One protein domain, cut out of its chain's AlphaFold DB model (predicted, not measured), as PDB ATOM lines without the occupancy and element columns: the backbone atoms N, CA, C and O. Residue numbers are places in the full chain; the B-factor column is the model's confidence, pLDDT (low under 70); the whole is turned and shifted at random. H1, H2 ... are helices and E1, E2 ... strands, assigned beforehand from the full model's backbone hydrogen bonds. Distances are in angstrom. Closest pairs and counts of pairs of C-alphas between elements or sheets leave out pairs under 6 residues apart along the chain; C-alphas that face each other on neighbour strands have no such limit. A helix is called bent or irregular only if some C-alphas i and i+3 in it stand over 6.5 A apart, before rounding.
ATOM      1  N   LEU A   3     -45.754 -19.887  22.150       93.19
ATOM      2  CA  LEU A   3     -44.634 -19.663  23.064       93.19
ATOM      3  C   LEU A   3     -44.869 -18.350  23.804       93.19
ATOM      4  O   LEU A   3     -45.161 -17.339  23.165       93.19
ATOM      5  N   ARG A   4     -44.747 -18.363  25.128       95.19
ATOM      6  CA  ARG A   4     -44.878 -17.159  25.959       95.19
ATOM      7  C   ARG A   4     -43.932 -17.212  27.161       95.19
ATOM      8  O   ARG A   4     -43.579 -18.319  27.579       95.19
ATOM      9  N   PRO A   5     -43.549 -16.058  27.735       94.81
ATOM     10  CA  PRO A   5     -42.871 -16.032  29.022       94.81
ATOM     11  C   PRO A   5     -43.685 -16.798  30.071       94.81
ATOM     12  O   PRO A   5     -44.922 -16.732  30.084       94.81
ATOM     13  N   ALA A   6     -42.989 -17.555  30.912       91.75
ATOM     14  CA  ALA A   6     -43.591 -18.274  32.021       91.75
ATOM     15  C   ALA A   6     -44.004 -17.293  33.125       91.75
ATOM     16  O   ALA A   6     -43.335 -16.287  33.368       91.75
ATOM     17  N   THR A   7     -45.088 -17.606  33.825       92.00
ATOM     18  CA  THR A   7     -45.499 -16.911  35.046       92.00
ATOM     19  C   THR A   7     -45.377 -17.845  36.248       92.00
ATOM     20  O   THR A   7     -45.156 -19.049  36.114       92.00
ATOM     21  N   ARG A   8     -45.561 -17.306  37.460       89.31
ATOM     22  CA  ARG A   8     -45.590 -18.125  38.684       89.31
ATOM     23  C   ARG A   8     -46.697 -19.185  38.667       89.31
ATOM     24  O   ARG A   8     -46.528 -20.228  39.297       89.31
ATOM     25  N   ASP A   9     -47.778 -18.949  37.929       92.00
ATOM     26  CA  ASP A   9     -48.894 -19.893  37.818       92.00
ATOM     27  C   ASP A   9     -48.518 -21.130  36.983       92.00
ATOM     28  O   ASP A   9     -49.049 -22.218  37.209       92.00
ATOM     29  N   ASP A  10     -47.531 -21.010  36.086       92.38
ATOM     30  CA  ASP A  10     -47.042 -22.126  35.268       92.38
ATOM     31  C   ASP A  10     -46.133 -23.091  36.044       92.38
ATOM     32  O   ASP A  10     -45.885 -24.208  35.583       92.38
ATOM     33  N   LEU A  11     -45.648 -22.700  37.233       91.50
ATOM     34  CA  LEU A  11     -44.640 -23.445  37.996       91.50
ATOM     35  C   LEU A  11     -45.043 -24.906  38.221       91.50
ATOM     36  O   LEU A  11     -44.234 -25.817  38.041       91.50
ATOM     37  N   ALA A  12     -46.302 -25.150  38.593       91.69
ATOM     38  CA  ALA A  12     -46.790 -26.505  38.820       91.69
ATOM     39  C   ALA A  12     -46.733 -27.350  37.537       91.69
ATOM     40  O   ALA A  12     -46.263 -28.486  37.579       91.69
ATOM     41  N   ALA A  13     -47.149 -26.787  36.401       90.75
ATOM     42  CA  ALA A  13     -47.131 -27.481  35.117       90.75
ATOM     43  C   ALA A  13     -45.698 -27.719  34.618       90.75
ATOM     44  O   ALA A  13     -45.390 -28.794  34.108       90.75
ATOM     45  N   MET A  14     -44.794 -26.760  34.822       90.00
ATOM     46  CA  MET A  14     -43.380 -26.904  34.475       90.00
ATOM     47  C   MET A  14     -42.697 -28.027  35.261       90.00
ATOM     48  O   MET A  14     -41.924 -28.789  34.682       90.00
ATOM     49  N   VAL A  15     -43.008 -28.178  36.554       90.06
ATOM     50  CA  VAL A  15     -42.494 -29.288  37.372       90.06
ATOM     51  C   VAL A  15     -42.951 -30.636  36.809       90.06
ATOM     52  O   VAL A  15     -42.123 -31.532  36.641       90.06
ATOM     53  N   GLU A  16     -44.231 -30.783  36.449       89.06
ATOM     54  CA  GLU A  16     -44.726 -32.019  35.817       89.06
ATOM     55  C   GLU A  16     -44.033 -32.290  34.486       89.06
ATOM     56  O   GLU A  16     -43.587 -33.408  34.220       89.06
ATOM     57  N   VAL A  17     -43.894 -31.246  33.664       87.19
ATOM     58  CA  VAL A  17     -43.178 -31.315  32.393       87.19
ATOM     59  C   VAL A  17     -41.749 -31.798  32.599       87.19
ATOM     60  O   VAL A  17     -41.292 -32.670  31.859       87.19
ATOM     61  N   HIS A  18     -41.054 -31.270  33.606       85.88
ATOM     62  CA  HIS A  18     -39.681 -31.644  33.908       85.88
ATOM     63  C   HIS A  18     -39.563 -33.119  34.291       85.88
ATOM     64  O   HIS A  18     -38.749 -33.855  33.729       85.88
ATOM     65  N   LEU A  19     -40.400 -33.566  35.227       85.56
ATOM     66  CA  LEU A  19     -40.368 -34.936  35.730       85.56
ATOM     67  C   LEU A  19     -40.731 -35.945  34.635       85.56
ATOM     68  O   LEU A  19     -40.020 -36.934  34.452       85.56
ATOM     69  N   ALA A  20     -41.779 -35.673  33.855       83.88
ATOM     70  CA  ALA A  20     -42.197 -36.551  32.767       83.88
ATOM     71  C   ALA A  20     -41.189 -36.577  31.604       83.88
ATOM     72  O   ALA A  20     -40.998 -37.622  30.983       83.88
ATOM     73  N   ALA A  21     -40.508 -35.463  31.319       81.19
ATOM     74  CA  ALA A  21     -39.422 -35.424  30.344       81.19
ATOM     75  C   ALA A  21     -38.241 -36.310  30.761       81.19
ATOM     76  O   ALA A  21     -37.767 -37.116  29.960       81.19
ATOM     77  N   ARG A  22     -37.790 -36.196  32.019       82.19
ATOM     78  CA  ARG A  22     -36.691 -37.027  32.536       82.19
ATOM     79  C   ARG A  22     -37.060 -38.503  32.560       82.19
ATOM     80  O   ARG A  22     -36.255 -39.319  32.132       82.19
ATOM     81  N   ALA A  23     -38.276 -38.836  32.993       83.56
ATOM     82  CA  ALA A  23     -38.745 -40.219  33.084       83.56
ATOM     83  C   ALA A  23     -38.776 -40.953  31.732       83.56
ATOM     84  O   ALA A  23     -38.709 -42.179  31.695       83.56
ATOM     85  N   ALA A  24     -38.892 -40.221  30.625       82.31
ATOM     86  CA  ALA A  24     -39.000 -40.800  29.291       82.31
ATOM     87  C   ALA A  24     -37.733 -40.668  28.437       82.31
ATOM     88  O   ALA A  24     -37.710 -41.126  27.293       82.31
ATOM     89  N   ALA A  25     -36.685 -40.046  28.973       80.44
ATOM     90  CA  ALA A  25     -35.379 -39.988  28.344       80.44
ATOM     91  C   ALA A  25     -34.435 -41.012  28.996       80.44
ATOM     92  O   ALA A  25     -34.595 -41.329  30.174       80.44
ATOM     93  N   PRO A  26     -33.423 -41.520  28.270       80.69
ATOM     94  CA  PRO A  26     -32.415 -42.403  28.843       80.69
ATOM     95  C   PRO A  26     -31.427 -41.581  29.685       80.69
ATOM     96  O   PRO A  26     -30.284 -41.365  29.290       80.69
ATOM     97  N   MET A  27     -31.900 -41.062  30.817       77.81
ATOM     98  CA  MET A  27     -31.127 -40.270  31.765       77.81
ATOM     99  C   MET A  27     -31.522 -40.595  33.212       77.81
ATOM    100  O   MET A  27     -32.623 -41.094  33.450       77.81
ATOM    101  N   PRO A  28     -30.656 -40.287  34.189       74.12
ATOM    102  CA  PRO A  28     -30.950 -40.489  35.602       74.12
ATOM    103  C   PRO A  28     -32.174 -39.680  36.067       74.12
ATOM    104  O   PRO A  28     -32.409 -38.559  35.577       74.12
ATOM    105  N   PRO A  29     -32.942 -40.202  37.045       71.69
ATOM    106  CA  PRO A  29     -34.045 -39.466  37.655       71.69
ATOM    107  C   PRO A  29     -33.552 -38.153  38.282       71.69
ATOM    108  O   PRO A  29     -32.371 -37.995  38.590       71.69
ATOM    109  N   ALA A  30     -34.454 -37.185  38.459       68.75
ATOM    110  CA  ALA A  30     -34.109 -35.933  39.129       68.75
ATOM    111  C   ALA A  30     -33.619 -36.210  40.558       68.75
ATOM    112  O   ALA A  30     -34.369 -36.743  41.380       68.75
ATOM    113  N   ALA A  31     -32.374 -35.826  40.850       68.19
ATOM    114  CA  ALA A  31     -31.848 -35.847  42.206       68.19
ATOM    115  C   ALA A  31     -32.739 -34.969  43.102       68.19
ATOM    116  O   ALA A  31     -33.018 -33.820  42.766       68.19
ATOM    117  N   GLY A  32     -33.237 -35.528  44.207       70.31
ATOM    118  CA  GLY A  32     -34.085 -34.804  45.163       70.31
ATOM    119  C   GLY A  32     -35.578 -34.708  44.812       70.31
ATOM    120  O   GLY A  32     -36.345 -34.139  45.583       70.31
ATOM    121  N   GLY A  33     -36.029 -35.309  43.705       77.56
ATOM    122  CA  GLY A  33     -37.457 -35.444  43.402       77.56
ATOM    123  C   GLY A  33     -38.174 -34.125  43.076       77.56
ATOM    124  O   GLY A  33     -37.579 -33.170  42.583       77.56
ATOM    125  N   ARG A  34     -39.494 -34.095  43.296       85.69
ATOM    126  CA  ARG A  34     -40.387 -33.000  42.872       85.69
ATOM    127  C   ARG A  34     -40.061 -31.660  43.536       85.69
ATOM    128  O   ARG A  34     -40.091 -30.638  42.853       85.69
ATOM    129  N   ASP A  35     -39.788 -31.667  44.835       85.75
ATOM    130  CA  ASP A  35     -39.638 -30.436  45.618       85.75
ATOM    131  C   ASP A  35     -38.366 -29.684  45.231       85.75
ATOM    132  O   ASP A  35     -38.427 -28.482  44.998       85.75
ATOM    133  N   VAL A  36     -37.261 -30.398  44.993       83.38
ATOM    134  CA  VAL A  36     -36.013 -29.796  44.493       83.38
ATOM    135  C   VAL A  36     -36.201 -29.166  43.111       83.38
ATOM    136  O   VAL A  36     -35.728 -28.059  42.859       83.38
ATOM    137  N   VAL A  37     -36.941 -29.827  42.212       84.00
ATOM    138  CA  VAL A  37     -37.268 -29.254  40.892       84.00
ATOM    139  C   VAL A  37     -38.138 -28.007  41.043       84.00
ATOM    140  O   VAL A  37     -37.911 -27.010  40.359       84.00
ATOM    141  N   ARG A  38     -39.128 -28.042  41.943       87.62
ATOM    142  CA  ARG A  38     -40.010 -26.902  42.211       87.62
ATOM    143  C   ARG A  38     -39.233 -25.715  42.770       87.62
ATOM    144  O   ARG A  38     -39.421 -24.609  42.279       87.62
ATOM    145  N   GLU A  39     -38.386 -25.939  43.768       86.38
ATOM    146  CA  GLU A  39     -37.556 -24.902  44.386       86.38
ATOM    147  C   GLU A  39     -36.604 -24.281  43.366       86.38
ATOM    148  O   GLU A  39     -36.580 -23.061  43.236       86.38
ATOM    149  N   GLY A  40     -35.909 -25.101  42.572       82.75
ATOM    150  CA  GLY A  40     -34.986 -24.612  41.545       82.75
ATOM    151  C   GLY A  40     -35.658 -23.824  40.416       82.75
ATOM    152  O   GLY A  40     -35.035 -22.945  39.833       82.75
ATOM    153  N   LEU A  41     -36.924 -24.118  40.098       83.94
ATOM    154  CA  LEU A  41     -37.710 -23.317  39.152       83.94
ATOM    155  C   LEU A  41     -38.303 -22.056  39.796       83.94
ATOM    156  O   LEU A  41     -38.550 -21.080  39.096       83.94
ATOM    157  N   ALA A  42     -38.559 -22.070  41.106       85.75
ATOM    158  CA  ALA A  42     -39.129 -20.935  41.826       85.75
ATOM    159  C   ALA A  42     -38.092 -19.858  42.181       85.75
ATOM    160  O   ALA A  42     -38.470 -18.697  42.307       85.75
ATOM    161  N   SER A  43     -36.818 -20.229  42.346       81.31
ATOM    162  CA  SER A  43     -35.704 -19.320  42.669       81.31
ATOM    163  C   SER A  43     -34.971 -18.759  41.442       81.31
ATOM    164  O   SER A  43     -33.899 -18.170  41.566       81.31
ATOM    165  N   ALA A  44     -35.542 -18.954  40.256       71.88
ATOM    166  CA  ALA A  44     -35.000 -18.614  38.944       71.88
ATOM    167  C   ALA A  44     -35.083 -17.105  38.610       71.88
ATOM    168  O   ALA A  44     -35.557 -16.734  37.540       71.88
ATOM    169  N   ASP A  45     -34.682 -16.223  39.531       71.81
ATOM    170  CA  ASP A  45     -34.941 -14.775  39.429       71.81
ATOM    171  C   ASP A  45     -34.188 -14.079  38.273       71.81
ATOM    172  O   ASP A  45     -34.696 -13.107  37.715       71.81
ATOM    173  N   GLU A  46     -33.004 -14.571  37.885       71.19
ATOM    174  CA  GLU A  46     -32.224 -14.043  36.745       71.19
ATOM    175  C   GLU A  46     -32.449 -14.822  35.438       71.19
ATOM    176  O   GLU A  46     -31.892 -14.472  34.392       71.19
ATOM    177  N   ASP A  47     -33.265 -15.876  35.475       77.44
ATOM    178  CA  ASP A  47     -33.459 -16.745  34.325       77.44
ATOM    179  C   ASP A  47     -34.644 -16.299  33.473       77.44
ATOM    180  O   ASP A  47     -35.723 -15.952  33.958       77.44
ATOM    181  N   GLU A  48     -34.494 -16.430  32.161       85.56
ATOM    182  CA  GLU A  48     -35.621 -16.381  31.249       85.56
ATOM    183  C   GLU A  48     -36.279 -17.752  31.160       85.56
ATOM    184  O   GLU A  48     -35.723 -18.727  30.642       85.56
ATOM    185  N   LEU A  49     -37.514 -17.800  31.648       89.62
ATOM    186  CA  LEU A  49     -38.385 -18.956  31.558       89.62
ATOM    187  C   LEU A  49     -39.452 -18.716  30.496       89.62
ATOM    188  O   LEU A  49     -40.196 -17.738  30.542       89.62
ATOM    189  N   TRP A  50     -39.554 -19.647  29.556       92.38
ATOM    190  CA  TRP A  50     -40.576 -19.647  28.516       92.38
ATOM    191  C   TRP A  50     -41.302 -20.982  28.501       92.38
ATOM    192  O   TRP A  50     -40.680 -22.037  28.618       92.38
ATOM    193  N   VAL A  51     -42.615 -20.942  28.304       92.56
ATOM    194  CA  VAL A  51     -43.454 -22.132  28.159       92.56
ATOM    195  C   VAL A  51     -43.977 -22.252  26.736       92.56
ATOM    196  O   VAL A  51     -44.260 -21.260  26.062       92.56
ATOM    197  N   ALA A  52     -44.129 -23.494  26.287       91.62
ATOM    198  CA  ALA A  52     -44.920 -23.833  25.120       91.62
ATOM    199  C   ALA A  52     -46.289 -24.324  25.585       91.62
ATOM    200  O   ALA A  52     -46.394 -25.364  26.236       91.62
ATOM    201  N   GLU A  53     -47.331 -23.590  25.223       92.12
ATOM    202  CA  GLU A  53     -48.720 -23.932  25.503       92.12
ATOM    203  C   GLU A  53     -49.372 -24.512  24.246       92.12
ATOM    204  O   GLU A  53     -49.177 -24.015  23.130       92.12
ATOM    205  N   ALA A  54     -50.133 -25.589  24.397       89.12
ATOM    206  CA  ALA A  54     -50.875 -26.207  23.309       89.12
ATOM    207  C   ALA A  54     -52.313 -26.494  23.734       89.12
ATOM    208  O   ALA A  54     -52.564 -26.895  24.865       89.12
ATOM    209  N   GLU A  55     -53.239 -26.331  22.791       89.19
ATOM    210  CA  GLU A  55     -54.605 -26.822  22.942       89.19
ATOM    211  C   GLU A  55     -54.606 -28.346  22.840       89.19
ATOM    212  O   GLU A  55     -54.204 -28.915  21.820       89.19
ATOM    213  N   LEU A  56     -55.035 -28.998  23.915       83.50
ATOM    214  CA  LEU A  56     -55.257 -30.435  23.983       83.50
ATOM    215  C   LEU A  56     -56.763 -30.710  24.012       83.50
ATOM    216  O   LEU A  56     -57.577 -29.814  24.215       83.50
ATOM    217  N   ALA A  57     -57.160 -31.978  23.879       85.12
ATOM    218  CA  ALA A  57     -58.567 -32.369  24.028       85.12
ATOM    219  C   ALA A  57     -59.159 -31.980  25.402       85.12
ATOM    220  O   ALA A  57     -60.370 -31.851  25.544       85.12
ATOM    221  N   THR A  58     -58.300 -31.789  26.404       85.38
ATOM    222  CA  THR A  58     -58.640 -31.368  27.768       85.38
ATOM    223  C   THR A  58     -58.573 -29.849  27.981       85.38
ATOM    224  O   THR A  58     -58.773 -29.403  29.107       85.38
ATOM    225  N   GLY A  59     -58.278 -29.066  26.937       88.38
ATOM    226  CA  GLY A  59     -58.042 -27.618  26.985       88.38
ATOM    227  C   GLY A  59     -56.564 -27.228  26.865       88.38
ATOM    228  O   GLY A  59     -55.692 -28.086  26.678       88.38
ATOM    229  N   ALA A  60     -56.289 -25.928  26.973       88.50
ATOM    230  CA  ALA A  60     -54.941 -25.371  26.923       88.50
ATOM    231  C   ALA A  60     -54.069 -25.899  28.070       88.50
ATOM    232  O   ALA A  60     -54.457 -25.865  29.239       88.50
ATOM    233  N   ALA A  61     -52.872 -26.380  27.734       89.81
ATOM    234  CA  ALA A  61     -51.913 -26.886  28.706       89.81
ATOM    235  C   ALA A  61     -50.471 -26.555  28.314       89.81
ATOM    236  O   ALA A  61     -50.109 -26.546  27.133       89.81
ATOM    237  N   VAL A  62     -49.621 -26.348  29.321       91.06
ATOM    238  CA  VAL A  62     -48.168 -26.252  29.141       91.06
ATOM    239  C   VAL A  62     -47.617 -27.640  28.804       91.06
ATOM    240  O   VAL A  62     -47.769 -28.589  29.569       91.06
ATOM    241  N   VAL A  63     -46.965 -27.759  27.645       88.44
ATOM    242  CA  VAL A  63     -46.455 -29.033  27.102       88.44
ATOM    243  C   VAL A  63     -44.927 -29.104  27.023       88.44
ATOM    244  O   VAL A  63     -44.356 -30.171  26.779       88.44
ATOM    245  N   ALA A  64     -44.244 -27.979  27.195       87.75
ATOM    246  CA  ALA A  64     -42.793 -27.897  27.307       87.75
ATOM    247  C   ALA A  64     -42.404 -26.554  27.932       87.75
ATOM    248  O   ALA A  64     -43.202 -25.618  27.926       87.75
ATOM    249  N   TYR A  65     -41.172 -26.449  28.419       89.56
ATOM    250  CA  TYR A  65     -40.609 -25.168  28.824       89.56
ATOM    251  C   TYR A  65     -39.113 -25.112  28.509       89.56
ATOM    252  O   TYR A  65     -38.452 -26.133  28.299       89.56
ATOM    253  N   VAL A  66     -38.565 -23.909  28.472       87.50
ATOM    254  CA  VAL A  66     -37.128 -23.682  28.376       87.50
ATOM    255  C   VAL A  66     -36.705 -22.666  29.418       87.50
ATOM    256  O   VAL A  66     -37.447 -21.732  29.719       87.50
ATOM    257  N   ARG A  67     -35.522 -22.901  29.980       87.00
ATOM    258  CA  ARG A  67     -34.841 -22.019  30.919       87.00
ATOM    259  C   ARG A  67     -33.480 -21.672  30.341       87.00
ATOM    260  O   ARG A  67     -32.712 -22.587  30.034       87.00
ATOM    261  N   PHE A  68     -33.180 -20.388  30.216       84.25
ATOM    262  CA  PHE A  68     -31.860 -19.908  29.820       84.25
ATOM    263  C   PHE A  68     -31.531 -18.601  30.538       84.25
ATOM    264  O   PHE A  68     -32.422 -17.892  30.988       84.25
ATOM    265  N   VAL A  69     -30.244 -18.288  30.630       80.75
ATOM    266  CA  VAL A  69     -29.738 -17.045  31.221       80.75
ATOM    267  C   VAL A  69     -29.025 -16.268  30.130       80.75
ATOM    268  O   VAL A  69     -28.317 -16.861  29.310       80.75
ATOM    269  N   ARG A  70     -29.205 -14.946  30.101       76.88
ATOM    270  CA  ARG A  70     -28.422 -14.106  29.190       76.88
ATOM    271  C   ARG A  70     -26.969 -14.047  29.663       76.88
ATOM    272  O   ARG A  70     -26.741 -13.841  30.854       76.88
ATOM    273  N   PRO A  71     -25.984 -14.180  28.758       69.38
ATOM    274  CA  PRO A  71     -24.594 -13.939  29.107       69.38
ATOM    275  C   PRO A  71     -24.450 -12.548  29.734       69.38
ATOM    276  O   PRO A  71     -24.950 -11.559  29.191       69.38
ATOM    277  N   THR A  72     -23.762 -12.462  30.867       64.12
ATOM    278  CA  THR A  72     -23.335 -11.178  31.428       64.12
ATOM    279  C   THR A  72     -21.990 -10.788  30.811       64.12
ATOM    280  O   THR A  72     -21.212 -11.663  30.423       64.12
ATOM    281  N   PRO A  73     -21.659  -9.490  30.682       55.31
ATOM    282  CA  PRO A  73     -20.342  -9.084  30.195       55.31
ATOM    283  C   PRO A  73     -19.223  -9.708  31.048       55.31
ATOM    284  O   PRO A  73     -19.101  -9.408  32.233       55.31
ATOM    285  N   GLY A  74     -18.418 -10.593  30.449       52.19
ATOM    286  CA  GLY A  74     -17.349 -11.339  31.134       52.19
ATOM    287  C   GLY A  74     -17.765 -12.684  31.751       52.19
ATOM    288  O   GLY A  74     -16.901 -13.402  32.250       52.19
ATOM    289  N   GLY A  75     -19.048 -13.049  31.685       49.97
ATOM    290  CA  GLY A  75     -19.593 -14.329  32.131       49.97
ATOM    291  C   GLY A  75     -20.186 -15.112  30.961       49.97
ATOM    292  O   GLY A  75     -21.155 -14.687  30.334       49.97
ATOM    293  N   TRP A  76     -19.609 -16.273  30.659       51.25
ATOM    294  CA  TRP A  76     -20.204 -17.208  29.704       51.25
ATOM    295  C   TRP A  76     -21.537 -17.728  30.249       51.25
ATOM    296  O   TRP A  76     -21.652 -17.986  31.448       51.25
ATOM    297  N   ALA A  77     -22.533 -17.883  29.370       50.12
ATOM    298  CA  ALA A  77     -23.870 -18.368  29.707       50.12
ATOM    299  C   ALA A  77     -23.809 -19.788  30.293       50.12
ATOM    300  O   ALA A  77     -23.808 -20.793  29.579       50.12
ATOM    301  N   GLY A  78     -23.722 -19.855  31.618       46.38
ATOM    302  CA  GLY A  78     -23.810 -21.084  32.382       46.38
ATOM    303  C   GLY A  78     -25.250 -21.580  32.402       46.38
ATOM    304  O   GLY A  78     -26.142 -20.906  32.906       46.38
ATOM    305  N   SER A  79     -25.445 -22.796  31.897       49.88
ATOM    306  CA  SER A  79     -26.583 -23.667  32.216       49.88
ATOM    307  C   SER A  79     -27.932 -23.318  31.571       49.88
ATOM    308  O   SER A  79     -28.952 -23.203  32.250       49.88
ATOM    309  N   THR A  80     -27.998 -23.292  30.236       51.75
ATOM    310  CA  THR A  80     -29.291 -23.462  29.547       51.75
ATOM    311  C   THR A  80     -29.809 -24.881  29.787       51.75
ATOM    312  O   THR A  80     -29.150 -25.856  29.422       51.75
ATOM    313  N   THR A  81     -30.997 -25.018  30.380       52.28
ATOM    314  CA  THR A  81     -31.682 -26.311  30.515       52.28
ATOM    315  C   THR A  81     -32.932 -26.300  29.641       52.28
ATOM    316  O   THR A  81     -33.967 -25.735  29.997       52.28
ATOM    317  N   CYS A  82     -32.859 -26.956  28.485       51.22
ATOM    318  CA  CYS A  82     -34.013 -27.200  27.620       51.22
ATOM    319  C   CYS A  82     -34.718 -28.487  28.065       51.22
ATOM    320  O   CYS A  82     -34.149 -29.570  27.918       51.22
ATOM    321  N   THR A  83     -35.954 -28.405  28.573       55.12
ATOM    322  CA  THR A  83     -36.717 -29.602  28.971       55.12
ATOM    323  C   THR A  83     -38.026 -29.729  28.190       55.12
ATOM    324  O   THR A  83     -38.920 -28.895  28.282       55.12
ATOM    325  N   SER A  84     -38.183 -30.819  27.433       50.00
ATOM    326  CA  SER A  84     -39.438 -31.156  26.744       50.00
ATOM    327  C   SER A  84     -39.928 -32.552  27.134       50.00
ATOM    328  O   SER A  84     -39.107 -33.465  27.160       50.00
ATOM    329  N   LEU A  85     -41.244 -32.715  27.346       41.81
ATOM    330  CA  LEU A  85     -42.004 -33.969  27.611       41.81
ATOM    331  C   LEU A  85     -41.722 -35.130  26.554       41.81
ATOM    332  O   LEU A  85     -40.955 -34.882  25.630       41.81
ATOM    333  N   PRO A  86     -42.378 -36.336  26.553       36.22
ATOM    334  CA  PRO A  86     -42.254 -37.457  25.533       36.22
ATOM    335  C   PRO A  86     -43.475 -37.833  24.587       36.22
ATOM    336  O   PRO A  86     -44.625 -37.746  25.009       36.22
ATOM    337  N   GLY A  87     -43.289 -38.041  23.246       42.78
ATOM    338  CA  GLY A  87     -44.313 -37.881  22.136       42.78
ATOM    339  C   GLY A  87     -43.789 -37.236  20.801       42.78
ATOM    340  O   GLY A  87     -42.602 -36.943  20.754       42.78
ATOM    341  N   PRO A  88     -44.560 -36.988  19.705       46.34
ATOM    342  CA  PRO A  88     -44.005 -36.483  18.426       46.34
ATOM    343  C   PRO A  88     -43.599 -34.997  18.524       46.34
ATOM    344  O   PRO A  88     -44.415 -34.087  18.384       46.34
ATOM    345  N   ARG A  89     -42.327 -34.754  18.858       62.62
ATOM    346  CA  ARG A  89     -41.881 -33.582  19.644       62.62
ATOM    347  C   ARG A  89     -40.866 -32.676  19.030       62.62
ATOM    348  O   ARG A  89     -40.529 -31.655  19.633       62.62
ATOM    349  N   ASP A  90     -40.409 -33.019  17.846       69.19
ATOM    350  CA  ASP A  90     -39.362 -32.239  17.222       69.19
ATOM    351  C   ASP A  90     -39.834 -30.813  16.981       69.19
ATOM    352  O   ASP A  90     -39.062 -29.895  17.205       69.19
ATOM    353  N   ARG A  91     -41.116 -30.585  16.668       81.94
ATOM    354  CA  ARG A  91     -41.639 -29.231  16.427       81.94
ATOM    355  C   ARG A  91     -41.618 -28.337  17.667       81.94
ATOM    356  O   ARG A  91     -41.160 -27.207  17.570       81.94
ATOM    357  N   VAL A  92     -42.061 -28.834  18.826       84.94
ATOM    358  CA  VAL A  92     -42.073 -28.048  20.079       84.94
ATOM    359  C   VAL A  92     -40.647 -27.757  20.538       84.94
ATOM    360  O   VAL A  92     -40.309 -26.618  20.841       84.94
ATOM    361  N   ARG A  93     -39.791 -28.787  20.537       83.62
ATOM    362  CA  ARG A  93     -38.377 -28.649  20.906       83.62
ATOM    363  C   ARG A  93     -37.632 -27.712  19.964       83.62
ATOM    364  O   ARG A  93     -36.816 -26.927  20.423       83.62
ATOM    365  N   THR A  94     -37.911 -27.801  18.663       87.94
ATOM    366  CA  THR A  94     -37.320 -26.916  17.649       87.94
ATOM    367  C   THR A  94     -37.767 -25.483  17.887       87.94
ATOM    368  O   THR A  94     -36.910 -24.627  18.015       87.94
ATOM    369  N   ALA A  95     -39.066 -25.233  18.077       90.25
ATOM    370  CA  ALA A  95     -39.573 -23.886  18.328       90.25
ATOM    371  C   ALA A  95     -38.971 -23.248  19.595       90.25
ATOM    372  O   ALA A  95     -38.616 -22.075  19.581       90.25
ATOM    373  N   LEU A  96     -38.811 -24.020  20.679       89.50
ATOM    374  CA  LEU A  96     -38.139 -23.538  21.890       89.50
ATOM    375  C   LEU A  96     -36.645 -23.279  21.660       89.50
ATOM    376  O   LEU A  96     -36.130 -22.278  22.141       89.50
ATOM    377  N   LEU A  97     -35.946 -24.143  20.918       89.56
ATOM    378  CA  LEU A  97     -34.534 -23.919  20.605       89.56
ATOM    379  C   LEU A  97     -34.339 -22.697  19.696       89.56
ATOM    380  O   LEU A  97     -33.412 -21.924  19.915       89.56
ATOM    381  N   ASP A  98     -35.210 -22.506  18.707       91.38
ATOM    382  CA  ASP A  98     -35.193 -21.341  17.822       91.38
ATOM    383  C   ASP A  98     -35.459 -20.053  18.609       91.38
ATOM    384  O   ASP A  98     -34.806 -19.041  18.363       91.38
ATOM    385  N   LEU A  99     -36.343 -20.104  19.614       91.81
ATOM    386  CA  LEU A  99     -36.547 -19.002  20.553       91.81
ATOM    387  C   LEU A  99     -35.266 -18.669  21.327       91.81
ATOM    388  O   LEU A  99     -34.904 -17.498  21.409       91.81
ATOM    389  N   VAL A 100     -34.553 -19.673  21.853       89.56
ATOM    390  CA  VAL A 100     -33.279 -19.444  22.562       89.56
ATOM    391  C   VAL A 100     -32.230 -18.846  21.626       89.56
ATOM    392  O   VAL A 100     -31.573 -17.880  21.993       89.56
ATOM    393  N   LYS A 101     -32.101 -19.356  20.396       89.00
ATOM    394  CA  LYS A 101     -31.177 -18.808  19.387       89.00
ATOM    395  C   LYS A 101     -31.494 -17.362  19.024       89.00
ATOM    396  O   LYS A 101     -30.583 -16.554  18.891       89.00
ATOM    397  N   ALA A 102     -32.776 -17.031  18.878       91.69
ATOM    398  CA  ALA A 102     -33.211 -15.665  18.612       91.69
ATOM    399  C   ALA A 102     -32.953 -14.740  19.812       91.69
ATOM    400  O   ALA A 102     -32.608 -13.576  19.628       91.69
ATOM    401  N   ALA A 103     -33.103 -15.254  21.036       88.75
ATOM    402  CA  ALA A 103     -32.813 -14.509  22.254       88.75
ATOM    403  C   ALA A 103     -31.305 -14.317  22.487       88.75
ATOM    404  O   ALA A 103     -30.924 -13.288  23.042       88.75
ATOM    405  N   LEU A 104     -30.471 -15.277  22.072       87.00
ATOM    406  CA  LEU A 104     -29.022 -15.329  22.294       87.00
ATOM    407  C   LEU A 104     -28.260 -15.455  20.959       87.00
ATOM    408  O   LEU A 104     -27.637 -16.490  20.715       87.00
ATOM    409  N   PRO A 105     -28.305 -14.434  20.081       89.00
ATOM    410  CA  PRO A 105     -27.770 -14.528  18.718       89.00
ATOM    411  C   PRO A 105     -26.249 -14.723  18.658       89.00
ATOM    412  O   PRO A 105     -25.757 -15.283  17.679       89.00
ATOM    413  N   ASP A 106     -25.531 -14.317  19.708       85.69
ATOM    414  CA  ASP A 106     -24.072 -14.445  19.838       85.69
ATOM    415  C   ASP A 106     -23.623 -15.846  20.288       85.69
ATOM    416  O   ASP A 106     -22.429 -16.126  20.386       85.69
ATOM    417  N   GLY A 107     -24.578 -16.734  20.568       86.00
ATOM    418  CA  GLY A 107     -24.319 -18.101  20.987       86.00
ATOM    419  C   GLY A 107     -24.663 -18.392  22.443       86.00
ATOM    420  O   GLY A 107     -24.927 -17.507  23.257       86.00
ATOM    421  N   PHE A 108     -24.694 -19.684  22.765       86.00
ATOM    422  CA  PHE A 108     -24.969 -20.185  24.110       86.00
ATOM    423  C   PHE A 108     -24.418 -21.598  24.310       86.00
ATOM    424  O   PHE A 108     -24.225 -22.352  23.352       86.00
ATOM    425  N   GLY A 109     -24.226 -21.964  25.577       85.06
ATOM    426  CA  GLY A 109     -23.911 -23.323  26.004       85.06
ATOM    427  C   GLY A 109     -25.105 -24.008  26.671       85.06
ATOM    428  O   GLY A 109     -25.929 -23.368  27.333       85.06
ATOM    429  N   LEU A 110     -25.187 -25.328  26.526       86.50
ATOM    430  CA  LEU A 110     -26.080 -26.183  27.303       86.50
ATOM    431  C   LEU A 110     -25.375 -27.469  27.725       86.50
ATOM    432  O   LEU A 110     -24.430 -27.915  27.075       86.50
ATOM    433  N   TRP A 111     -25.877 -28.086  28.788       86.62
ATOM    434  CA  TRP A 111     -25.423 -29.396  29.243       86.62
ATOM    435  C   TRP A 111     -26.453 -30.469  28.898       86.62
ATOM    436  O   TRP A 111     -27.665 -30.257  28.983       86.62
ATOM    437  N   ALA A 112     -25.965 -31.641  28.511       86.62
ATOM    438  CA  ALA A 112     -26.772 -32.837  28.344       86.62
ATOM    439  C   ALA A 112     -26.060 -34.030  28.979       86.62
ATOM    440  O   ALA A 112     -24.844 -34.166  28.870       86.62
ATOM    441  N   PHE A 113     -26.817 -34.950  29.574       88.50
ATOM    442  CA  PHE A 113     -26.249 -36.226  30.001       88.50
ATOM    443  C   PHE A 113     -25.672 -36.979  28.800       88.50
ATOM    444  O   PHE A 113     -26.335 -37.117  27.766       88.50
ATOM    445  N   ALA A 114     -24.469 -37.532  28.951       89.81
ATOM    446  CA  ALA A 114     -23.803 -38.314  27.914       89.81
ATOM    447  C   ALA A 114     -24.650 -39.524  27.473       89.81
ATOM    448  O   ALA A 114     -24.624 -39.910  26.299       89.81
ATOM    449  N   SER A 115     -25.447 -40.077  28.395       89.06
ATOM    450  CA  SER A 115     -26.413 -41.159  28.163       89.06
ATOM    451  C   SER A 115     -27.609 -40.746  27.294       89.06
ATOM    452  O   SER A 115     -28.146 -41.582  26.560       89.06
ATOM    453  N   ASN A 116     -27.978 -39.460  27.266       87.88
ATOM    454  CA  ASN A 116     -29.111 -38.953  26.495       87.88
ATOM    455  C   ASN A 116     -28.765 -38.717  25.013       87.88
ATOM    456  O   ASN A 116     -28.831 -37.599  24.492       87.88
ATOM    457  N   ARG A 117     -28.415 -39.800  24.309       88.62
ATOM    458  CA  ARG A 117     -28.099 -39.783  22.871       88.62
ATOM    459  C   ARG A 117     -29.187 -39.113  22.012       88.62
ATOM    460  O   ARG A 117     -28.807 -38.315  21.157       88.62
ATOM    461  N   PRO A 118     -30.503 -39.343  22.223       87.44
ATOM    462  CA  PRO A 118     -31.534 -38.670  21.429       87.44
ATOM    463  C   PRO A 118     -31.510 -37.143  21.557       87.44
ATOM    464  O   PRO A 118     -31.755 -36.438  20.579       87.44
ATOM    465  N   ALA A 119     -31.207 -36.603  22.743       85.81
ATOM    466  CA  ALA A 119     -31.066 -35.159  22.896       85.81
ATOM    467  C   ALA A 119     -29.807 -34.628  22.211       85.81
ATOM    468  O   ALA A 119     -29.887 -33.613  21.526       85.81
ATOM    469  N   ARG A 120     -28.683 -35.338  22.339       88.94
ATOM    470  CA  ARG A 120     -27.415 -34.968  21.696       88.94
ATOM    471  C   ARG A 120     -27.546 -34.901  20.174       88.94
ATOM    472  O   ARG A 120     -27.192 -33.886  19.590       88.94
ATOM    473  N   VAL A 121     -28.154 -35.918  19.552       90.31
ATOM    474  CA  VAL A 121     -28.449 -35.920  18.104       90.31
ATOM    475  C   VAL A 121     -29.367 -34.755  17.731       90.31
ATOM    476  O   VAL A 121     -29.056 -34.000  16.819       90.31
ATOM    477  N   PHE A 122     -30.447 -34.534  18.490       89.12
ATOM    478  CA  PHE A 122     -31.365 -33.419  18.244       89.12
ATOM    479  C   PHE A 122     -30.660 -32.050  18.221       89.12
ATOM    480  O   PHE A 122     -30.998 -31.208  17.384       89.12
ATOM    481  N   TYR A 123     -29.721 -31.823  19.145       89.19
ATOM    482  CA  TYR A 123     -28.945 -30.586  19.221       89.19
ATOM    483  C   TYR A 123     -27.907 -30.495  18.095       89.19
ATOM    484  O   TYR A 123     -27.806 -29.445  17.459       89.19
ATOM    485  N   ALA A 124     -27.206 -31.593  17.800       91.25
ATOM    486  CA  ALA A 124     -26.235 -31.672  16.709       91.25
ATOM    487  C   ALA A 124     -26.866 -31.358  15.345       91.25
ATOM    488  O   ALA A 124     -26.373 -30.500  14.616       91.25
ATOM    489  N   ASP A 125     -28.034 -31.941  15.055       91.25
ATOM    490  CA  ASP A 125     -28.809 -31.677  13.833       91.25
ATOM    491  C   ASP A 125     -29.240 -30.206  13.699       91.25
ATOM    492  O   ASP A 125     -29.633 -29.751  12.626       91.25
ATOM    493  N   ARG A 126     -29.195 -29.447  14.801       90.06
ATOM    494  CA  ARG A 126     -29.557 -28.026  14.870       90.06
ATOM    495  C   ARG A 126     -28.334 -27.128  15.041       90.06
ATOM    496  O   ARG A 126     -28.492 -25.960  15.392       90.06
ATOM    497  N   GLY A 127     -27.140 -27.638  14.754       91.25
ATOM    498  CA  GLY A 127     -25.909 -26.854  14.691       91.25
ATOM    499  C   GLY A 127     -25.237 -26.610  16.038       91.25
ATOM    500  O   GLY A 127     -24.374 -25.741  16.110       91.25
ATOM    501  N   LEU A 128     -25.624 -27.333  17.096       91.00
ATOM    502  CA  LEU A 128     -24.828 -27.367  18.318       91.00
ATOM    503  C   LEU A 128     -23.681 -28.366  18.168       91.00
ATOM    504  O   LEU A 128     -23.854 -29.435  17.587       91.00
ATOM    505  N   VAL A 129     -22.530 -28.049  18.742       93.19
ATOM    506  CA  VAL A 129     -21.346 -28.911  18.733       93.19
ATOM    507  C   VAL A 129     -20.974 -29.308  20.152       93.19
ATOM    508  O   VAL A 129     -21.063 -28.497  21.066       93.19
ATOM    509  N   GLU A 130     -20.578 -30.563  20.352       92.75
ATOM    510  CA  GLU A 130     -20.031 -31.017  21.633       92.75
ATOM    511  C   GLU A 130     -18.623 -30.435  21.801       92.75
ATOM    512  O   GLU A 130     -17.746 -30.702  20.981       92.75
ATOM    513  N   VAL A 131     -18.415 -29.637  22.847       91.94
ATOM    514  CA  VAL A 131     -17.143 -28.931  23.090       91.94
ATOM    515  C   VAL A 131     -16.401 -29.444  24.317       91.94
ATOM    516  O   VAL A 131     -15.198 -29.236  24.444       91.94
ATOM    517  N   GLU A 132     -17.103 -30.130  25.215       90.81
ATOM    518  CA  GLU A 132     -16.535 -30.656  26.452       90.81
ATOM    519  C   GLU A 132     -17.297 -31.902  26.901       90.81
ATOM    520  O   GLU A 132     -18.518 -31.979  26.759       90.81
ATOM    521  N   GLN A 133     -16.576 -32.872  27.461       92.62
ATOM    522  CA  GLN A 133     -17.150 -34.036  28.130       92.62
ATOM    523  C   GLN A 133     -16.599 -34.095  29.550       92.62
ATOM    524  O   GLN A 133     -15.389 -34.018  29.741       92.62
ATOM    525  N   VAL A 134     -17.489 -34.265  30.519       90.31
ATOM    526  CA  VAL A 134     -17.173 -34.348  31.945       90.31
ATOM    527  C   VAL A 134     -17.496 -35.758  32.415       90.31
ATOM    528  O   VAL A 134     -18.606 -36.259  32.201       90.31
ATOM    529  N   ALA A 135     -16.524 -36.432  33.031       90.25
ATOM    530  CA  ALA A 135     -16.753 -37.764  33.567       90.25
ATOM    531  C   ALA A 135     -17.664 -37.706  34.803       90.25
ATOM    532  O   ALA A 135     -17.705 -36.717  35.529       90.25
ATOM    533  N   ALA A 136     -18.355 -38.809  35.094       87.56
ATOM    534  CA  ALA A 136     -19.312 -38.888  36.200       87.56
ATOM    535  C   ALA A 136     -18.741 -38.458  37.566       87.56
ATOM    536  O   ALA A 136     -19.424 -37.805  38.343       87.56
ATOM    537  N   HIS A 137     -17.474 -38.785  37.837       87.88
ATOM    538  CA  HIS A 137     -16.799 -38.440  39.093       87.88
ATOM    539  C   HIS A 137     -16.409 -36.955  39.211       87.88
ATOM    540  O   HIS A 137     -16.080 -36.503  40.304       87.88
ATOM    541  N   GLU A 138     -16.431 -36.218  38.102       83.75
ATOM    542  CA  GLU A 138     -16.116 -34.787  38.025       83.75
ATOM    543  C   GLU A 138     -17.391 -33.938  37.930       83.75
ATOM    544  O   GLU A 138     -17.369 -32.746  38.233       83.75
ATOM    545  N   SER A 139     -18.513 -34.546  37.531       80.19
ATOM    546  CA  SER A 139     -19.796 -33.862  37.417       80.19
ATOM    547  C   SER A 139     -20.445 -33.659  38.793       80.19
ATOM    548  O   SER A 139     -20.580 -34.615  39.563       80.19
ATOM    549  N   PRO A 140     -20.987 -32.459  39.077       74.12
ATOM    550  CA  PRO A 140     -21.845 -32.221  40.237       74.12
ATOM    551  C   PRO A 140     -23.091 -33.117  40.285       74.12
ATOM    552  O   PRO A 140     -23.681 -33.300  41.348       74.12
ATOM    553  N   THR A 141     -23.511 -33.665  39.141       76.62
ATOM    554  CA  THR A 141     -24.654 -34.582  39.048       76.62
ATOM    555  C   THR A 141     -24.291 -36.033  39.376       76.62
ATOM    556  O   THR A 141     -25.192 -36.855  39.536       76.62
ATOM    557  N   GLY A 142     -22.995 -36.350  39.493       83.81
ATOM    558  CA  GLY A 142     -22.488 -37.714  39.667       83.81
ATOM    559  C   GLY A 142     -22.573 -38.572  38.402       83.81
ATOM    560  O   GLY A 142     -22.410 -39.788  38.475       83.81
ATOM    561  N   GLU A 143     -22.863 -37.960  37.253       86.94
ATOM    562  CA  GLU A 143     -23.184 -38.625  35.992       86.94
ATOM    563  C   GLU A 143     -22.401 -37.985  34.850       86.94
ATOM    564  O   GLU A 143     -22.045 -36.812  34.906       86.94
ATOM    565  N   ALA A 144     -22.066 -38.760  33.819       90.00
ATOM    566  CA  ALA A 144     -21.279 -38.219  32.717       90.00
ATOM    567  C   ALA A 144     -22.105 -37.192  31.928       90.00
ATOM    568  O   ALA A 144     -23.225 -37.483  31.487       90.00
ATOM    569  N   GLU A 145     -21.533 -36.017  31.700       89.31
ATOM    570  CA  GLU A 145     -22.189 -34.889  31.045       89.31
ATOM    571  C   GLU A 145     -21.383 -34.412  29.842       89.31
ATOM    572  O   GLU A 145     -20.173 -34.600  29.743       89.31
ATOM    573  N   VAL A 146     -22.078 -33.806  28.889       89.69
ATOM    574  CA  VAL A 146     -21.496 -33.217  27.690       89.69
ATOM    575  C   VAL A 146     -21.977 -31.785  27.595       89.69
ATOM    576  O   VAL A 146     -23.185 -31.530  27.661       89.69
ATOM    577  N   ARG A 147     -21.040 -30.858  27.412       88.81
ATOM    578  CA  ARG A 147     -21.353 -29.475  27.083       88.81
ATOM    579  C   ARG A 147     -21.451 -29.338  25.577       88.81
ATOM    580  O   ARG A 147     -20.537 -29.724  24.844       88.81
ATOM    581  N   LEU A 148     -22.566 -28.779  25.132       87.94
ATOM    582  CA  LEU A 148     -22.804 -28.427  23.745       87.94
ATOM    583  C   LEU A 148     -22.875 -26.913  23.606       87.94
ATOM    584  O   LEU A 148     -23.461 -26.242  24.454       87.94
ATOM    585  N   GLU A 149     -22.328 -26.387  22.520       89.50
ATOM    586  CA  GLU A 149     -22.357 -24.962  22.204       89.50
ATOM    587  C   GLU A 149     -22.991 -24.706  20.845       89.50
ATOM    588  O   GLU A 149     -22.770 -25.440  19.883       89.50
ATOM    589  N   TRP A 150     -23.752 -23.621  20.768       88.56
ATOM    590  CA  TRP A 150     -24.112 -22.980  19.515       88.56
ATOM    591  C   TRP A 150     -23.317 -21.681  19.403       88.56
ATOM    592  O   TRP A 150     -23.447 -20.824  20.269       88.56
ATOM    593  N   ALA A 151     -22.519 -21.521  18.346       85.25
ATOM    594  CA  ALA A 151     -21.603 -20.385  18.178       85.25
ATOM    595  C   ALA A 151     -22.275 -19.081  17.692       85.25
ATOM    596  O   ALA A 151     -21.588 -18.162  17.258       85.25
TER     597      ALA A 151
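This is residues 3 to 151 of the 156 residues of an uncharacterized protein of Nocardioides daphniae (UniProt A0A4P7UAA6). A four-stranded sheet, E1 to E4, is the middle of three layers, with H1 across one face and H3 slantwise over the other, while H2 packs on H1. Near E4 a second, smaller sheet, E5, E7 and E6, forms the other part of the domain, with H4 over one of its faces. The printed part has 149 residues with four named helices and seven named strands, in the order E1 H1 H2 E2 E3 E4 H3 E5 H4 E6 E7; the class is mixed, helices and strands. Both sheets, in the orders E1 E2 E3 E4 and E5 E7 E6, are antiparallel. The whole is compact, with a radius of gyration of the C-alphas of 14.8 A and spans of 42 by 31 by 30 A.

The larger sheet has E1, residues 3 to 5, and E4, residues 81 to 84, as edge strands, and E2, residues 48 to 56, and E3, residues 59 to 68, as inner strands. E2, E3 and E4 form a meander, each strand the antiparallel neighbour of the one before. N 4 and O 51 are 3.1 A apart between E1 and E2, N 52 and O 64 are 2.8 A apart between E2 and E3, and N 81 and O 67 are 3.0 A apart between E3 and E4, each within hydrogen-bond range. H1, residues 8 to 24, is on this sheet at a height of 7.5 A and runs across the strands, at 81 degrees to E3 on the local plane; the closest C-alphas of H1 and E4 are those of Ala 21 and Ser 84, 5.6 A. H3, residues 90 to 103, is on the opposite face at a height of 8.9 A, slantwise to the strands. H2, residues 33 to 42, touches H1, with C-alphas of Val 15 and Arg 38 closest at 5.9 A, and the two form a helical hairpin. E5, residues 108 to 113, E7, residues 145 to 150, and E6, residues 129 to 134, make the second sheet; N 110 and O 148 are 2.8 A apart, and N 147 and O 132 are 2.8 A apart. H4, residues 117 to 124, is on it at a height of 8.9 A and runs along the strands, over E7. E5, H4 and E6 form a split strand-helix-strand unit, two strands running the same way with E7 between them, and its crossover is right-handed. The closest C-alphas of E4 and E5 are those of Thr 81 and Leu 110, 6.5 A. Every O i to N i+4 pair is within hydrogen-bond range in H2, H3 and H4, and 11 of 13 are in H1.

E1 begins at C-alpha 3, (-44.634, -19.663, 23.064). E3 is 27.4 A long, H1 25.4 A, E2 25.2 A and H3 19.6 A. H1 is irregular, with C-alphas 9 and 12 7.0 A apart. E7 ends at C-alpha 150, (-24.112, -22.980, 19.515).

The two C-alphas farthest apart, those of Ala 57 and Gly 74, are 46.8 A apart. The printed part has no cut, and the link from E3 to E4, residues 69 to 80, is long. The mean pLDDT of the printed part is 81.9, and residues 30 to 31 and 71 to 90 are under 70.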